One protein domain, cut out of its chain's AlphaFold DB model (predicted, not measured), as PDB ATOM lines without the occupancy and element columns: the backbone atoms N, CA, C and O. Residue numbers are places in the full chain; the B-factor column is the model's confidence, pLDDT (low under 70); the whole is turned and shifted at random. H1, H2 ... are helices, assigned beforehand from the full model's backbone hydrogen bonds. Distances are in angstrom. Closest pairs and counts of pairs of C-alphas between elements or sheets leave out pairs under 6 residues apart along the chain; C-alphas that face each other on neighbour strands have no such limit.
ATOM      1  N   ASP A   2      -4.330  14.968 -29.812       82.00
ATOM      2  CA  ASP A   2      -4.390  14.879 -31.278       82.00
ATOM      3  C   ASP A   2      -3.136  15.453 -31.958       82.00
ATOM      4  O   ASP A   2      -2.639  14.842 -32.892       82.00
ATOM      5  N   ASP A   3      -2.520  16.503 -31.402       82.56
ATOM      6  CA  ASP A   3      -1.275  17.076 -31.950       82.56
ATOM      7  C   ASP A   3      -0.109  16.078 -31.962       82.56
ATOM      8  O   ASP A   3       0.644  16.010 -32.926       82.56
ATOM      9  N   LEU A   4       0.026  15.259 -30.908       83.44
ATOM     10  CA  LEU A   4       1.051  14.213 -30.849       83.44
ATOM     11  C   LEU A   4       0.775  13.124 -31.888       83.44
ATOM     12  O   LEU A   4       1.688  12.674 -32.574       83.44
ATOM     13  N   ARG A   5      -0.490  12.718 -32.024       81.00
ATOM     14  CA  ARG A   5      -0.910  11.730 -33.021       81.00
ATOM     15  C   ARG A   5      -0.654  12.251 -34.435       81.00
ATOM     16  O   ARG A   5      -0.091  11.535 -35.254       81.00
ATOM     17  N   GLN A   6      -1.012  13.503 -34.702       78.25
ATOM     18  CA  GLN A   6      -0.837  14.145 -35.997       78.25
ATOM     19  C   GLN A   6       0.641  14.380 -36.319       78.25
ATOM     20  O   GLN A   6       1.049  14.122 -37.446       78.25
ATOM     21  N   ALA A   7       1.461  14.761 -35.336       80.44
ATOM     22  CA  ALA A   7       2.908  14.875 -35.500       80.44
ATOM     23  C   ALA A   7       3.554  13.522 -35.833       80.44
ATOM     24  O   ALA A   7       4.362  13.455 -36.756       80.44
ATOM     25  N   ILE A   8       3.173  12.440 -35.147       80.50
ATOM     26  CA  ILE A   8       3.686  11.089 -35.431       80.50
ATOM     27  C   ILE A   8       3.230  10.600 -36.810       80.50
ATOM     28  O   ILE A   8       4.014   9.991 -37.524       80.50
ATOM     29  N   MET A   9       1.987  10.879 -37.211       76.62
ATOM     30  CA  MET A   9       1.478  10.475 -38.527       76.62
ATOM     31  C   MET A   9       2.087  11.283 -39.679       76.62
ATOM     32  O   MET A   9       2.336  10.717 -40.737       76.62
ATOM     33  N   CYS A  10       2.346  12.583 -39.486       73.50
ATOM     34  CA  CYS A  10       3.054  13.409 -40.474       73.50
ATOM     35  C   CYS A  10       4.491  12.909 -40.633       73.50
ATOM     36  O   CYS A  10       4.955  12.727 -41.747       73.50
ATOM     37  N   ASN A  11       5.165  12.617 -39.519       71.50
ATOM     38  CA  ASN A  11       6.527  12.085 -39.505       71.50
ATOM     39  C   ASN A  11       6.542  10.549 -39.491       71.50
ATOM     40  O   ASN A  11       7.428   9.949 -38.881       71.50
ATOM     41  N   ALA A  12       5.548   9.902 -40.106       68.50
ATOM     42  CA  ALA A  12       5.594   8.462 -40.281       68.50
ATOM     43  C   ALA A  12       6.845   8.143 -41.112       68.50
ATOM     44  O   ALA A  12       6.965   8.600 -42.246       68.50
ATOM     45  N   ASP A  13       7.796   7.416 -40.520       61.72
ATOM     46  CA  ASP A  13       9.085   7.119 -41.145       61.72
ATOM     47  C   ASP A  13       8.875   6.157 -42.324       61.72
ATOM     48  O   ASP A  13       8.813   4.938 -42.164       61.72
ATOM     49  N   PHE A  14       8.665   6.726 -43.511       60.12
ATOM     50  CA  PHE A  14       8.611   6.009 -44.788       60.12
ATOM     51  C   PHE A  14       9.972   5.975 -45.470       60.12
ATOM     52  O   PHE A  14      10.123   5.346 -46.524       60.12
ATOM     53  N   THR A  15      10.935   6.716 -44.927       62.16
ATOM     54  CA  THR A  15      12.252   6.777 -45.512       62.16
ATOM     55  C   THR A  15      12.777   5.358 -45.544       62.16
ATOM     56  O   THR A  15      12.660   4.614 -44.569       62.16
ATOM     57  N   LEU A  16      13.268   4.938 -46.708       60.81
ATOM     58  CA  LEU A  16      13.819   3.604 -46.857       60.81
ATOM     59  C   LEU A  16      14.980   3.490 -45.874       60.81
ATOM     60  O   LEU A  16      16.080   3.957 -46.161       60.81
ATOM     61  N   LEU A  17      14.714   2.868 -44.724       70.81
ATOM     62  CA  LEU A  17      15.738   2.431 -43.798       70.81
ATOM     63  C   LEU A  17      16.523   1.377 -44.554       70.81
ATOM     64  O   LEU A  17      16.124   0.214 -44.667       70.81
ATOM     65  N   THR A  18      17.607   1.828 -45.175       76.38
ATOM     66  CA  THR A  18      18.504   0.921 -45.856       76.38
ATOM     67  C   THR A  18      19.165   0.064 -44.800       76.38
ATOM     68  O   THR A  18      19.439   0.485 -43.676       76.38
ATOM     69  N   TYR A  19      19.395  -1.178 -45.170       80.50
ATOM     70  CA  TYR A  19      19.983  -2.156 -44.294       80.50
ATOM     71  C   TYR A  19      21.326  -2.560 -44.867       80.50
ATOM     72  O   TYR A  19      21.395  -3.049 -45.996       80.50
ATOM     73  N   ASP A  20      22.370  -2.391 -44.069       83.88
ATOM     74  CA  ASP A  20      23.721  -2.753 -44.464       83.88
ATOM     75  C   ASP A  20      24.110  -4.103 -43.858       83.88
ATOM     76  O   ASP A  20      23.848  -4.402 -42.687       83.88
ATOM     77  N   TRP A  21      24.763  -4.940 -44.664       82.81
ATOM     78  CA  TRP A  21      25.359  -6.184 -44.186       82.81
ATOM     79  C   TRP A  21      26.719  -5.886 -43.557       82.81
ATOM     80  O   TRP A  21      27.694  -5.613 -44.254       82.81
ATOM     81  N   LEU A  22      26.792  -5.955 -42.228       84.38
ATOM     82  CA  LEU A  22      28.053  -5.815 -41.505       84.38
ATOM     83  C   LEU A  22      28.767  -7.177 -41.407       84.38
ATOM     84  O   LEU A  22      28.108  -8.170 -41.097       84.38
ATOM     85  N   PRO A  23      30.107  -7.251 -41.559       79.94
ATOM     86  CA  PRO A  23      30.842  -8.524 -41.637       79.94
ATOM     87  C   PRO A  23      30.620  -9.492 -40.464       79.94
ATOM     88  O   PRO A  23      30.674 -10.706 -40.635       79.94
ATOM     89  N   ASN A  24      30.356  -8.958 -39.269       80.94
ATOM     90  CA  ASN A  24      30.216  -9.735 -38.035       80.94
ATOM     91  C   ASN A  24      28.754  -9.892 -37.573       80.94
ATOM     92  O   ASN A  24      28.515 -10.390 -36.472       80.94
ATOM     93  N   TYR A  25      27.770  -9.479 -38.383       78.31
ATOM     94  CA  TYR A  25      26.350  -9.525 -38.022       78.31
ATOM     95  C   TYR A  25      25.540 -10.346 -39.027       78.31
ATOM     96  O   TYR A  25      25.490 -10.053 -40.214       78.31
ATOM     97  N   ARG A  26      24.835 -11.372 -38.528       74.81
ATOM     98  CA  ARG A  26      23.935 -12.198 -39.355       74.81
ATOM     99  C   ARG A  26      22.634 -11.504 -39.732       74.81
ATOM    100  O   ARG A  26      22.017 -11.893 -40.714       74.81
ATOM    101  N   LYS A  27      22.202 -10.526 -38.934       79.75
ATOM    102  CA  LYS A  27      21.090  -9.648 -39.301       79.75
ATOM    103  C   LYS A  27      21.617  -8.425 -40.034       79.75
ATOM    104  O   LYS A  27      22.673  -7.925 -39.644       79.75
ATOM    105  N   PRO A  28      20.853  -7.915 -41.005       81.44
ATOM    106  CA  PRO A  28      21.133  -6.609 -41.559       81.44
ATOM    107  C   PRO A  28      21.096  -5.537 -40.455       81.44
ATOM    108  O   PRO A  28      20.261  -5.605 -39.543       81.44
ATOM    109  N   TRP A  29      22.002  -4.563 -40.521       84.50
ATOM    110  CA  TRP A  29      22.061  -3.444 -39.583       84.50
ATOM    111  C   TRP A  29      21.306  -2.235 -40.150       84.50
ATOM    112  O   TRP A  29      21.556  -1.873 -41.299       84.50
ATOM    113  N   PRO A  30      20.377  -1.624 -39.395       80.81
ATOM    114  CA  PRO A  30      19.613  -0.479 -39.885       80.81
ATOM    115  C   PRO A  30      20.495   0.771 -40.028       80.81
ATOM    116  O   PRO A  30      21.243   1.115 -39.109       80.81
ATOM    117  N   ASN A  31      20.375   1.465 -41.159       78.31
ATOM    118  CA  ASN A  31      20.922   2.803 -41.374       78.31
ATOM    119  C   ASN A  31      19.844   3.853 -41.058       78.31
ATOM    120  O   ASN A  31      18.816   3.900 -41.727       78.31
ATOM    121  N   PHE A  32      20.091   4.686 -40.044       75.19
ATOM    122  CA  PHE A  32      19.143   5.692 -39.545       75.19
ATOM    123  C   PHE A  32      19.378   7.108 -40.098       75.19
ATOM    124  O   PHE A  32      18.820   8.068 -39.574       75.19
ATOM    125  N   ASN A  33      20.208   7.269 -41.130       71.44
ATOM    126  CA  ASN A  33      20.355   8.557 -41.810       71.44
ATOM    127  C   ASN A  33      19.234   8.724 -42.836       71.44
ATOM    128  O   ASN A  33      19.350   8.227 -43.958       71.44
ATOM    129  N   VAL A  34      18.156   9.393 -42.436       63.62
ATOM    130  CA  VAL A  34      16.933   9.519 -43.233       63.62
ATOM    131  C   VAL A  34      16.346  10.934 -43.158       63.62
ATOM    132  O   VAL A  34      16.314  11.539 -42.088       63.62
ATOM    133  N   ASP A  35      15.922  11.460 -44.314       62.38
ATOM    134  CA  ASP A  35      15.279  12.770 -44.476       62.38
ATOM    135  C   ASP A  35      13.748  12.613 -44.468       62.38
ATOM    136  O   ASP A  35      13.206  11.763 -45.177       62.38
ATOM    137  N   TYR A  36      13.046  13.443 -43.690       67.06
ATOM    138  CA  TYR A  36      11.603  13.316 -43.443       67.06
ATOM    139  C   TYR A  36      10.769  14.370 -44.194       67.06
ATOM    140  O   TYR A  36      11.053  15.565 -44.116       67.06
ATOM    141  N   GLU A  37       9.673  13.943 -44.832       68.12
ATOM    142  CA  GLU A  37       8.593  14.798 -45.360       68.12
ATOM    143  C   GLU A  37       7.222  14.246 -44.924       68.12
ATOM    144  O   GLU A  37       7.089  13.056 -44.645       68.12
ATOM    145  N   CYS A  38       6.181  15.085 -44.861       77.00
ATOM    146  CA  CYS A  38       4.848  14.604 -44.486       77.00
ATOM    147  C   CYS A  38       4.198  13.739 -45.575       77.00
ATOM    148  O   CYS A  38       4.215  14.096 -46.751       77.00
ATOM    149  N   VAL A  39       3.553  12.637 -45.173       74.94
ATOM    150  CA  VAL A  39       2.988  11.631 -46.093       74.94
ATOM    151  C   VAL A  39       1.461  11.528 -46.054       74.94
ATOM    152  O   VAL A  39       0.816  11.806 -45.045       74.94
ATOM    153  N   ASN A  40       0.867  11.071 -47.162       83.50
ATOM    154  CA  ASN A  40      -0.537  10.653 -47.202       83.50
ATOM    155  C   ASN A  40      -0.682   9.256 -46.568       83.50
ATOM    156  O   ASN A  40      -0.138   8.277 -47.082       83.50
ATOM    157  N   TRP A  41      -1.437   9.173 -45.471       77.75
ATOM    158  CA  TRP A  41      -1.569   7.949 -44.681       77.75
ATOM    159  C   TRP A  41      -2.384   6.850 -45.374       77.75
ATOM    160  O   TRP A  41      -2.003   5.683 -45.297       77.75
ATOM    161  N   GLU A  42      -3.468   7.181 -46.084       83.88
ATOM    162  CA  GLU A  42      -4.284   6.158 -46.755       83.88
ATOM    163  C   GLU A  42      -3.506   5.446 -47.870       83.88
ATOM    164  O   GLU A  42      -3.611   4.229 -48.046       83.88
ATOM    165  N   LEU A  43      -2.694   6.200 -48.614       83.69
ATOM    166  CA  LEU A  43      -1.813   5.640 -49.637       83.69
ATOM    167  C   LEU A  43      -0.707   4.779 -49.019       83.69
ATOM    168  O   LEU A  43      -0.365   3.737 -49.583       83.69
ATOM    169  N   LEU A  44      -0.166   5.200 -47.871       79.19
ATOM    170  CA  LEU A  44       0.881   4.477 -47.154       79.19
ATOM    171  C   LEU A  44       0.384   3.120 -46.646       79.19
ATOM    172  O   LEU A  44       0.994   2.094 -46.951       79.19
ATOM    173  N   ASP A  45      -0.729   3.111 -45.917       82.94
ATOM    174  CA  ASP A  45      -1.284   1.902 -45.301       82.94
ATOM    175  C   ASP A  45      -1.645   0.858 -46.372       82.94
ATOM    176  O   ASP A  45      -1.195  -0.290 -46.326       82.94
ATOM    177  N   GLY A  46      -2.315   1.294 -47.447       87.69
ATOM    178  CA  GLY A  46      -2.657   0.420 -48.571       87.69
ATOM    179  C   GLY A  46      -1.450  -0.058 -49.395       87.69
ATOM    180  O   GLY A  46      -1.520  -1.104 -50.053       87.69
ATOM    181  N   TRP A  47      -0.335   0.682 -49.406       85.00
ATOM    182  CA  TRP A  47       0.923   0.228 -50.013       85.00
ATOM    183  C   TRP A  47       1.629  -0.816 -49.140       85.00
ATOM    184  O   TRP A  47       2.145  -1.800 -49.692       85.00
ATOM    185  N   ALA A  48       1.640  -0.606 -47.820       82.94
ATOM    186  CA  ALA A  48       2.314  -1.454 -46.842       82.94
ATOM    187  C   ALA A  48       1.622  -2.812 -46.713       82.94
ATOM    188  O   ALA A  48       2.293  -3.839 -46.818       82.94
ATOM    189  N   GLU A  49       0.289  -2.829 -46.606       85.44
ATOM    190  CA  GLU A  49      -0.524  -4.052 -46.526       85.44
ATOM    191  C   GLU A  49      -0.194  -5.035 -47.665       85.44
ATOM    192  O   GLU A  49       0.005  -6.229 -47.445       85.44
ATOM    193  N   LYS A  50      -0.026  -4.517 -48.888       87.88
ATOM    194  CA  LYS A  50       0.282  -5.316 -50.088       87.88
ATOM    195  C   LYS A  50       1.705  -5.882 -50.120       87.88
ATOM    196  O   LYS A  50       2.004  -6.688 -50.999       87.88
ATOM    197  N   ARG A  51       2.601  -5.429 -49.237       83.69
ATOM    198  CA  ARG A  51       4.040  -5.770 -49.224       83.69
ATOM    199  C   ARG A  51       4.510  -6.379 -47.908       83.69
ATOM    200  O   ARG A  51       5.711  -6.564 -47.720       83.69
ATOM    201  N   VAL A  52       3.586  -6.719 -47.015       81.62
ATOM    202  CA  VAL A  52       3.918  -7.454 -45.796       81.62
ATOM    203  C   VAL A  52       4.504  -8.815 -46.169       81.62
ATOM    204  O   VAL A  52       3.939  -9.561 -46.968       81.62
ATOM    205  N   PHE A  53       5.635  -9.158 -45.556       82.44
ATOM    206  CA  PHE A  53       6.226 -10.489 -45.624       82.44
ATOM    207  C   PHE A  53       6.520 -10.999 -44.211       82.44
ATOM    208  O   PHE A  53       6.671 -10.225 -43.264       82.44
ATOM    209  N   SER A  54       6.582 -12.321 -44.052       77.69
ATOM    210  CA  SER A  54       6.888 -12.927 -42.759       77.69
ATOM    211  C   SER A  54       8.396 -12.994 -42.551       77.69
ATOM    212  O   SER A  54       9.105 -13.630 -43.326       77.69
TER     213      SER A  54
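This is residues 2 to 54 of the 82 residues of an uncharacterized protein of Paraphaeosphaeria sporulosa (UniProt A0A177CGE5). With little regular structure, this is a long, narrow loop, residues 11 to 40, that runs out and folds back between two short helices, H1 and H2, which make a corner at its open end. The loop makes much of the length, and residues 49 to 54 stick out as a free tail. The printed part has 53 residues with two named helices, H1 then H2, and no named strand. The class is all helix, with 18 residues in named elements; the whole is loose, radius of gyration of the C-alphas 14.2 A, spanning 43 by 24 by 16 A.

H1, residues 2 to 10, begins at C-alpha 2 (-4.390, 14.879, -31.278) and is 11.9 A long from first to last C-alpha. H2, residues 41 to 49, is 12.2 A long and ends at C-alpha 49 (-0.524, -4.052, -46.526).

H1 and H2 are close but not clearly touching; their closest C-alphas, of Met 9 and Trp 41, are 7.3 A apart. They run the same way at a steep tilt of 57 degrees. Residues 19 to 20 pair with residues 29 to 30, antiparallel. In H1 and H2 every O i to N i+4 pair is within hydrogen-bond range.

The C-alphas farthest apart, of Asp 2 and Pro 23, are 43.5 A apart. The printed part has no cut, and the link from H1 to H2 is long, 30 residues. The pLDDT is under 70 at residues 12 to 16 and 34 to 37.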